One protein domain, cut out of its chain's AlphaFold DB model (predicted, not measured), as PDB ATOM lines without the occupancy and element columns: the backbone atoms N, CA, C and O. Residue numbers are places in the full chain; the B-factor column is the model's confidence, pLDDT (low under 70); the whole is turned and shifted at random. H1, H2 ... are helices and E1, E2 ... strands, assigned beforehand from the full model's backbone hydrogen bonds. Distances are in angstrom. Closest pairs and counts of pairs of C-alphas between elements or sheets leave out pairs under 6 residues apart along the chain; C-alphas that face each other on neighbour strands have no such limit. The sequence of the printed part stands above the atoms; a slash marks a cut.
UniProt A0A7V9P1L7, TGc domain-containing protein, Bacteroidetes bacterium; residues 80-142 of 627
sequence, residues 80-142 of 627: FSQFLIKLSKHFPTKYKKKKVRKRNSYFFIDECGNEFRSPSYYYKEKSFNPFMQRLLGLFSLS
ATOM      1  N   PHE A  80     145.272 120.085 121.763       87.81
ATOM      2  CA  PHE A  80     145.166 118.681 121.358       87.81
ATOM      3  C   PHE A  80     143.813 118.365 120.706       87.81
ATOM      4  O   PHE A  80     143.761 117.771 119.633       87.81
ATOM      5  N   SER A  81     142.711 118.839 121.290       86.44
ATOM      6  CA  SER A  81     141.372 118.670 120.713       86.44
ATOM      7  C   SER A  81     141.237 119.379 119.362       86.44
ATOM      8  O   SER A  81     140.677 118.819 118.423       86.44
ATOM      9  N   GLN A  82     141.812 120.577 119.218       87.69
ATOM     10  CA  GLN A  82     141.875 121.285 117.936       87.69
ATOM     11  C   GLN A  82     142.677 120.499 116.892       87.69
ATOM     12  O   GLN A  82     142.258 120.414 115.738       87.69
ATOM     13  N   PHE A  83     143.805 119.904 117.287       88.81
ATOM     14  CA  PHE A  83     144.593 119.027 116.423       88.81
ATOM     15  C   PHE A  83     143.781 117.810 115.965       88.81
ATOM     16  O   PHE A  83     143.718 117.551 114.766       88.81
ATOM     17  N   LEU A  84     143.080 117.124 116.873       85.56
ATOM     18  CA  LEU A  84     142.218 115.987 116.530       85.56
ATOM     19  C   LEU A  84     141.092 116.375 115.562       85.56
ATOM     20  O   LEU A  84     140.813 115.639 114.616       85.56
ATOM     21  N   ILE A  85     140.468 117.542 115.759       82.62
ATOM     22  CA  ILE A  85     139.446 118.078 114.847       82.62
ATOM     23  C   ILE A  85     140.050 118.388 113.473       82.62
ATOM     24  O   ILE A  85     139.454 118.065 112.447       82.62
ATOM     25  N   LYS A  86     141.238 119.000 113.417       87.75
ATOM     26  CA  LYS A  86     141.936 119.240 112.145       87.75
ATOM     27  C   LYS A  86     142.278 117.921 111.456       87.75
ATOM     28  O   LYS A  86     142.042 117.783 110.259       87.75
ATOM     29  N   LEU A  87     142.779 116.939 112.198       85.50
ATOM     30  CA  LEU A  87     143.167 115.635 111.672       85.50
ATOM     31  C   LEU A  87     141.958 114.848 111.147       85.50
ATOM     32  O   LEU A  87     142.032 114.265 110.069       85.50
ATOM     33  N   SER A  88     140.813 114.893 111.833       81.25
ATOM     34  CA  SER A  88     139.592 114.212 111.380       81.25
ATOM     35  C   SER A  88     139.075 114.753 110.042       81.25
ATOM     36  O   SER A  88     138.647 113.966 109.194       81.25
ATOM     37  N   LYS A  89     139.214 116.064 109.788       82.56
ATOM     38  CA  LYS A  89     138.879 116.690 108.495       82.56
ATOM     39  C   LYS A  89     139.730 116.171 107.328       82.56
ATOM     40  O   LYS A  89     139.246 116.149 106.202       82.56
ATOM     41  N   HIS A  90     140.957 115.703 107.578       84.25
ATOM     42  CA  HIS A  90     141.824 115.126 106.538       84.25
ATOM     43  C   HIS A  90     141.404 113.704 106.126       84.25
ATOM     44  O   HIS A  90     141.795 113.224 105.058       84.25
ATOM     45  N   PHE A  91     140.559 113.037 106.922       81.06
ATOM     46  CA  PHE A  91     140.060 111.687 106.654       81.06
ATOM     47  C   PHE A  91     138.532 111.657 106.438       81.06
ATOM     48  O   PHE A  91     137.823 110.972 107.181       81.06
ATOM     49  N   PRO A  92     137.985 112.344 105.408       77.62
ATOM     50  CA  PRO A  92     136.555 112.286 105.110       77.62
ATOM     51  C   PRO A  92     136.163 110.890 104.615       77.62
ATOM     52  O   PRO A  92     136.992 110.153 104.077       77.62
ATOM     53  N   THR A  93     134.898 110.508 104.745       72.50
ATOM     54  CA  THR A  93     134.379 109.251 104.186       72.50
ATOM     55  C   THR A  93     134.508 109.266 102.659       72.50
ATOM     56  O   THR A  93     133.888 110.060 101.961       72.50
ATOM     57  N   LYS A  94     135.365 108.393 102.110       79.69
ATOM     58  CA  LYS A  94     135.617 108.298 100.662       79.69
ATOM     59  C   LYS A  94     135.009 107.023 100.093       79.69
ATOM     60  O   LYS A  94     135.205 105.933 100.636       79.69
ATOM     61  N   TYR A  95     134.361 107.143  98.940       78.69
ATOM     62  CA  TYR A  95     133.793 106.021  98.197       78.69
ATOM     63  C   TYR A  95     134.671 105.641  97.003       78.69
ATOM     64  O   TYR A  95     135.329 106.485  96.400       78.69
ATOM     65  N   LYS A  96     134.685 104.353  96.651       84.50
ATOM     66  CA  LYS A  96     135.240 103.856  95.389       84.50
ATOM     67  C   LYS A  96     134.155 103.190  94.556       84.50
ATOM     68  O   LYS A  96     133.417 102.337  95.058       84.50
ATOM     69  N   LYS A  97     134.096 103.558  93.276       84.06
ATOM     70  CA  LYS A  97     133.229 102.929  92.279       84.06
ATOM     71  C   LYS A  97     133.698 101.487  92.067       84.06
ATOM     72  O   LYS A  97     134.863 101.240  91.767       84.06
ATOM     73  N   LYS A  98     132.808 100.520  92.270       81.94
ATOM     74  CA  LYS A  98     133.057  99.093  92.051       81.94
ATOM     75  C   LYS A  98     132.090  98.550  91.018       81.94
ATOM     76  O   LYS A  98     130.893  98.796  91.089       81.94
ATOM     77  N   LYS A  99     132.615  97.759  90.085       80.00
ATOM     78  CA  LYS A  99     131.802  96.971  89.157       80.00
ATOM     79  C   LYS A  99     131.192  95.788  89.910       80.00
ATOM     80  O   LYS A  99     131.889  95.120  90.684       80.00
ATOM     81  N   VAL A 100     129.906  95.517  89.701       71.00
ATOM     82  CA  VAL A 100     129.272  94.304  90.229       71.00
ATOM     83  C   VAL A 100     129.949  93.094  89.571       71.00
ATOM     84  O   VAL A 100     129.876  92.917  88.357       71.00
ATOM     85  N   ARG A 101     130.660  92.278  90.366       62.03
ATOM     86  CA  ARG A 101     131.337  91.069  89.862       62.03
ATOM     87  C   ARG A 101     130.297  90.073  89.341       62.03
ATOM     88  O   ARG A 101     129.341  89.754  90.055       62.03
ATOM     89  N   LYS A 102     130.510  89.576  88.118       56.66
ATOM     90  CA  LYS A 102     129.806  88.404  87.584       56.66
ATOM     91  C   LYS A 102     130.262  87.169  88.377       56.66
ATOM     92  O   LYS A 102     131.405  87.112  88.826       56.66
ATOM     93  N   ARG A 103     129.379  86.185  88.567       50.81
ATOM     94  CA  ARG A 103     129.839  84.819  88.850       50.81
ATOM     95  C   ARG A 103     130.427  84.327  87.529       50.81
ATOM     96  O   ARG A 103     129.673  84.201  86.569       50.81
ATOM     97  N   ASN A 104     131.746  84.153  87.456       44.09
ATOM     98  CA  ASN A 104     132.368  83.547  86.284       44.09
ATOM     99  C   ASN A 104     131.880  82.098  86.215       44.09
ATOM    100  O   ASN A 104     132.230  81.281  87.060       44.09
ATOM    101  N   SER A 105     131.012  81.815  85.249       46.34
ATOM    102  CA  SER A 105     130.787  80.461  84.766       46.34
ATOM    103  C   SER A 105     131.768  80.280  83.619       46.34
ATOM    104  O   SER A 105     131.549  80.831  82.546       46.34
ATOM    105  N   TYR A 106     132.875  79.582  83.864       47.72
ATOM    106  CA  TYR A 106     133.913  79.341  82.856       47.72
ATOM    107  C   TYR A 106     133.464  78.380  81.734       47.72
ATOM    108  O   TYR A 106     134.224  78.143  80.808       47.72
ATOM    109  N   PHE A 107     132.221  77.879  81.771       47.06
ATOM    110  CA  PHE A 107     131.725  76.829  80.872       47.06
ATOM    111  C   PHE A 107     130.545  77.228  79.969       47.06
ATOM    112  O   PHE A 107     129.982  76.366  79.307       47.06
ATOM    113  N   PHE A 108     130.136  78.501  79.910       48.50
ATOM    114  CA  PHE A 108     129.005  78.902  79.057       48.50
ATOM    115  C   PHE A 108     129.267  80.221  78.325       48.50
ATOM    116  O   PHE A 108     129.256  81.289  78.942       48.50
ATOM    117  N   ILE A 109     129.428  80.147  76.999       53.19
ATOM    118  CA  ILE A 109     129.205  81.292  76.112       53.19
ATOM    119  C   ILE A 109     127.709  81.597  76.182       53.19
ATOM    120  O   ILE A 109     126.862  80.784  75.817       53.19
ATOM    121  N   ASP A 110     127.386  82.750  76.750       64.06
ATOM    122  CA  ASP A 110     126.014  83.204  76.893       64.06
ATOM    123  C   ASP A 110     125.475  83.673  75.536       64.06
ATOM    124  O   ASP A 110     126.078  84.527  74.888       64.06
ATOM    125  N   GLU A 111     124.326  83.148  75.111       69.19
ATOM    126  CA  GLU A 111     123.732  83.432  73.792       69.19
ATOM    127  C   GLU A 111     123.385  84.909  73.569       69.19
ATOM    128  O   GLU A 111     123.164  85.322  72.431       69.19
ATOM    129  N   CYS A 112     123.353  85.708  74.633       73.06
ATOM    130  CA  CYS A 112     123.096  87.145  74.587       73.06
ATOM    131  C   CYS A 112     124.217  87.980  73.965       73.06
ATOM    132  O   CYS A 112     124.042  89.185  73.810       73.06
ATOM    133  N   GLY A 113     125.352  87.368  73.617       59.03
ATOM    134  CA  GLY A 113     126.518  88.099  73.144       59.03
ATOM    135  C   GLY A 113     127.135  88.963  74.251       59.03
ATOM    136  O   GLY A 113     126.553  89.219  75.307       59.03
ATOM    137  N   ASN A 114     128.358  89.428  74.024       52.53
ATOM    138  CA  ASN A 114     129.064  90.311  74.955       52.53
ATOM    139  C   ASN A 114     128.519  91.757  74.969       52.53
ATOM    140  O   ASN A 114     129.150  92.635  75.558       52.53
ATOM    141  N   GLU A 115     127.338  92.014  74.402       43.41
ATOM    142  CA  GLU A 115     126.680  93.326  74.380       43.41
ATOM    143  C   GLU A 115     126.008  93.652  75.722       43.41
ATOM    144  O   GLU A 115     124.806  93.878  75.854       43.41
ATOM    145  N   PHE A 116     126.814  93.711  76.779       50.94
ATOM    146  CA  PHE A 116     126.412  94.399  77.995       50.94
ATOM    147  C   PHE A 116     126.463  95.906  77.730       50.94
ATOM    148  O   PHE A 116     127.520  96.525  77.865       50.94
ATOM    149  N   ARG A 117     125.315  96.516  77.413       48.97
ATOM    150  CA  ARG A 117     125.145  97.970  77.537       48.97
ATOM    151  C   ARG A 117     125.316  98.348  79.017       48.97
ATOM    152  O   ARG A 117     124.400  98.217  79.822       48.97
ATOM    153  N   SER A 118     126.537  98.770  79.344       48.03
ATOM    154  CA  SER A 118     127.019  99.347  80.606       48.03
ATOM    155  C   SER A 118     127.182  98.391  81.804       48.03
ATOM    156  O   SER A 118     126.244  97.722  82.235       48.03
ATOM    157  N   PRO A 119     128.369  98.346  82.444       56.22
ATOM    158  CA  PRO A 119     128.526  97.674  83.728       56.22
ATOM    159  C   PRO A 119     127.641  98.323  84.794       56.22
ATOM    160  O   PRO A 119     127.678  99.541  84.954       56.22
ATOM    161  N   SER A 120     126.915  97.532  85.592       64.25
ATOM    162  CA  SER A 120     126.322  98.086  86.810       64.25
ATOM    163  C   SER A 120     127.428  98.346  87.838       64.25
ATOM    164  O   SER A 120     128.274  97.487  88.134       64.25
ATOM    165  N   TYR A 121     127.450  99.573  88.355       74.31
ATOM    166  CA  TYR A 121     128.402 100.021  89.361       74.31
ATOM    167  C   TYR A 121     127.688 100.278  90.684       74.31
ATOM    168  O   TYR A 121     126.541 100.714  90.711       74.31
ATOM    169  N   TYR A 122     128.395 100.040  91.779       77.69
ATOM    170  CA  TYR A 122     127.990 100.443  93.118       77.69
ATOM    171  C   TYR A 122     129.160 101.131  93.814       77.69
ATOM    172  O   TYR A 122     130.326 100.915  93.465       77.69
ATOM    173  N   TYR A 123     128.870 101.956  94.811       79.62
ATOM    174  CA  TYR A 123     129.903 102.646  95.570       79.62
ATOM    175  C   TYR A 123     130.188 101.880  96.862       79.62
ATOM    176  O   TYR A 123     129.295 101.628  97.667       79.62
ATOM    177  N   LYS A 124     131.450 101.488  97.069       80.19
ATOM    178  CA  LYS A 124     131.909 100.891  98.332       80.19
ATOM    179  C   LYS A 124     132.780 101.890  99.075       80.19
ATOM    180  O   LYS A 124     133.697 102.462  98.490       80.19
ATOM    181  N   GLU A 125     132.537 102.048 100.364       78.75
ATOM    182  CA  GLU A 125     133.370 102.870 101.238       78.75
ATOM    183  C   GLU A 125     134.818 102.337 101.313       78.75
ATOM    184  O   GLU A 125     135.060 101.121 101.292       78.75
ATOM    185  N   LYS A 126     135.805 103.242 101.342       81.25
ATOM    186  CA  LYS A 126     137.220 102.899 101.565       81.25
ATOM    187  C   LYS A 126     137.411 102.527 103.036       81.25
ATOM    188  O   LYS A 126     137.023 103.296 103.895       81.25
ATOM    189  N   SER A 127     138.035 101.387 103.330       76.81
ATOM    190  CA  SER A 127     138.156 100.847 104.696       76.81
ATOM    191  C   SER A 127     139.045 101.669 105.636       76.81
ATOM    192  O   SER A 127     138.805 101.668 106.838       76.81
ATOM    193  N   PHE A 128     140.043 102.378 105.104       81.69
ATOM    194  CA  PHE A 128     140.998 103.146 105.910       81.69
ATOM    195  C   PHE A 128     140.354 104.354 106.610       81.69
ATOM    196  O   PHE A 128     140.620 104.614 107.778       81.69
ATOM    197  N   ASN A 129     139.453 105.066 105.934       80.19
ATOM    198  CA  ASN A 129     138.918 106.329 106.448       80.19
ATOM    199  C   ASN A 129     137.962 106.125 107.647       80.19
ATOM    200  O   ASN A 129     138.154 106.793 108.659       80.19
ATOM    201  N   PRO A 130     137.009 105.170 107.624       74.12
ATOM    202  CA  PRO A 130     136.194 104.825 108.790       74.12
ATOM    203  C   PRO A 130     137.018 104.285 109.958       74.12
ATOM    204  O   PRO A 130     136.671 104.523 111.111       74.12
ATOM    205  N   PHE A 131     138.107 103.560 109.678       82.69
ATOM    206  CA  PHE A 131     139.037 103.115 110.714       82.69
ATOM    207  C   PHE A 131     139.694 104.313 111.407       82.69
ATOM    208  O   PHE A 131     139.611 104.419 112.628       82.69
ATOM    209  N   MET A 132     140.244 105.260 110.638       82.12
ATOM    210  CA  MET A 132     140.831 106.485 111.189       82.12
ATOM    211  C   MET A 132     139.807 107.318 111.964       82.12
ATOM    212  O   MET A 132     140.108 107.792 113.052       82.12
ATOM    213  N   GLN A 133     138.576 107.456 111.468       76.19
ATOM    214  CA  GLN A 133     137.521 108.171 112.196       76.19
ATOM    215  C   GLN A 133     137.144 107.488 113.517       76.19
ATOM    216  O   GLN A 133     136.915 108.176 114.510       76.19
ATOM    217  N   ARG A 134     137.108 106.149 113.558       79.69
ATOM    218  CA  ARG A 134     136.896 105.400 114.808       79.69
ATOM    219  C   ARG A 134     138.051 105.593 115.779       79.69
ATOM    220  O   ARG A 134     137.790 105.864 116.943       79.69
ATOM    221  N   LEU A 135     139.289 105.503 115.295       82.69
ATOM    222  CA  LEU A 135     140.494 105.721 116.094       82.69
ATOM    223  C   LEU A 135     140.498 107.126 116.711       82.69
ATOM    224  O   LEU A 135     140.651 107.271 117.917       82.69
ATOM    225  N   LEU A 136     140.258 108.159 115.898       80.62
ATOM    226  CA  LEU A 136     140.183 109.547 116.362       80.62
ATOM    227  C   LEU A 136     139.006 109.776 117.318       80.62
ATOM    228  O   LEU A 136     139.101 110.597 118.224       80.62
ATOM    229  N   GLY A 137     137.910 109.035 117.141       70.06
ATOM    230  CA  GLY A 137     136.744 109.071 118.018       70.06
ATOM    231  C   GLY A 137     136.962 108.476 119.414       70.06
ATOM    232  O   GLY A 137     136.124 108.721 120.277       70.06
ATOM    233  N   LEU A 138     138.052 107.732 119.651       78.44
ATOM    234  CA  LEU A 138     138.413 107.223 120.984       78.44
ATOM    235  C   LEU A 138     138.929 108.327 121.911       78.44
ATOM    236  O   LEU A 138     138.848 108.201 123.131       78.44
ATOM    237  N   PHE A 139     139.457 109.411 121.343       78.38
ATOM    238  CA  PHE A 139     139.962 110.532 122.117       78.38
ATOM    239  C   PHE A 139     138.820 111.478 122.500       78.38
ATOM    240  O   PHE A 139     138.005 111.882 121.666       78.38
ATOM    241  N   SER A 140     138.772 111.861 123.775       71.12
ATOM    242  CA  SER A 140     137.813 112.845 124.263       71.12
ATOM    243  C   SER A 140     138.250 114.258 123.873       71.12
ATOM    244  O   SER A 140     139.399 114.657 124.061       71.12
ATOM    245  N   LEU A 141     137.316 115.034 123.321       76.12
ATOM    246  CA  LEU A 141     137.533 116.456 123.074       76.12
ATOM    247  C   LEU A 141     137.319 117.213 124.386       76.12
ATOM    248  O   LEU A 141     136.244 117.136 124.983       76.12
ATOM    249  N   SER A 142     138.340 117.941 124.822       76.75
ATOM    250  CA  SER A 142     138.322 118.777 126.018       76.75
ATOM    251  C   SER A 142     138.256 120.259 125.660       76.75
ATOM    252  O   SER A 142     138.825 120.709 124.660       76.75
TER     253      SER A 142
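AT A GLANCE: This is residues 80 to 142 of the 627 residues of the protein "TGc domain-containing protein" of Bacteroidetes bacterium (UniProt A0A7V9P1L7). What shape does this domain have? It is a long, thin rod with a two-stranded hairpin, E1 and E2, in its middle; at one end the helices H1 and H2 lie side by side, and at the other an open loop sticks out, residues 102 to 118. What is it built of? The 63 printed residues hold two named helices and two named strands in the order H1, E1, E2, H2, and the sheet, order E1 - E2, is antiparallel. The class is mixed, helices and strands, with 31 residues, under half, in named elements. How compact is it? It is extended, with a radius of gyration of the C-alphas of 20.6 A and spans of 65 by 20 by 10 A.

IN THESE COORDINATES: Where are the strands? E1 is residues 95 to 99, 12.9 A from first to last C-alpha, starting with C-alpha 95 at (133.793, 106.021, 98.197). E2 is residues 121 to 125, 13.2 A long. Where are the helices? H1 is residues 80 to 90, 15.6 A long, with C-alpha 80 at (145.166, 118.681, 121.358). H2 is residues 128 to 137, 14.1 A long, with C-alpha 137 at (136.744, 109.071, 118.018).

HOW THE PARTS SIT: How do the strands pair? E1 and E2 are antiparallel neighbours and form a hairpin, with 144 degrees between their directions. The C-alphas of Tyr 95 and Glu 125 face each other at 4.4 A; N 96 and O 124, and N 98 and O 122, are within hydrogen-bond range, each pair at 2.8 A. How do the helices stand? H1 and H2 touch, and their closest C-alphas, those of Ser 88 and Gln 133, are 6.4 A apart. They run opposite ways at a shallow tilt of 18 degrees. Each O i to N i+4 pair is within hydrogen-bond range in H2, and 6 of 7 are in H1. Which elements stay apart? H1 and E2 are apart, and so are E1 and H2.

THE WHOLE: How large is it? The two C-alphas farthest apart, those of Glu 111 and Ser 142, are 64.7 A apart, while those of Phe 80 and Ser 142, the first and last printed, are 8.3 A apart. Without residues 102 to 118, which stand free, the body spans 48 by 15 by 10 A. How is it linked? The printed part has no cut; the link from E1 to E2 is long, with 21 residues, and those from H1 to E1 and from E2 to H2 are tight. Where is confidence low? The mean pLDDT of the printed part is 72.0, and residues 101 to 111 and 113 to 120 are under 70.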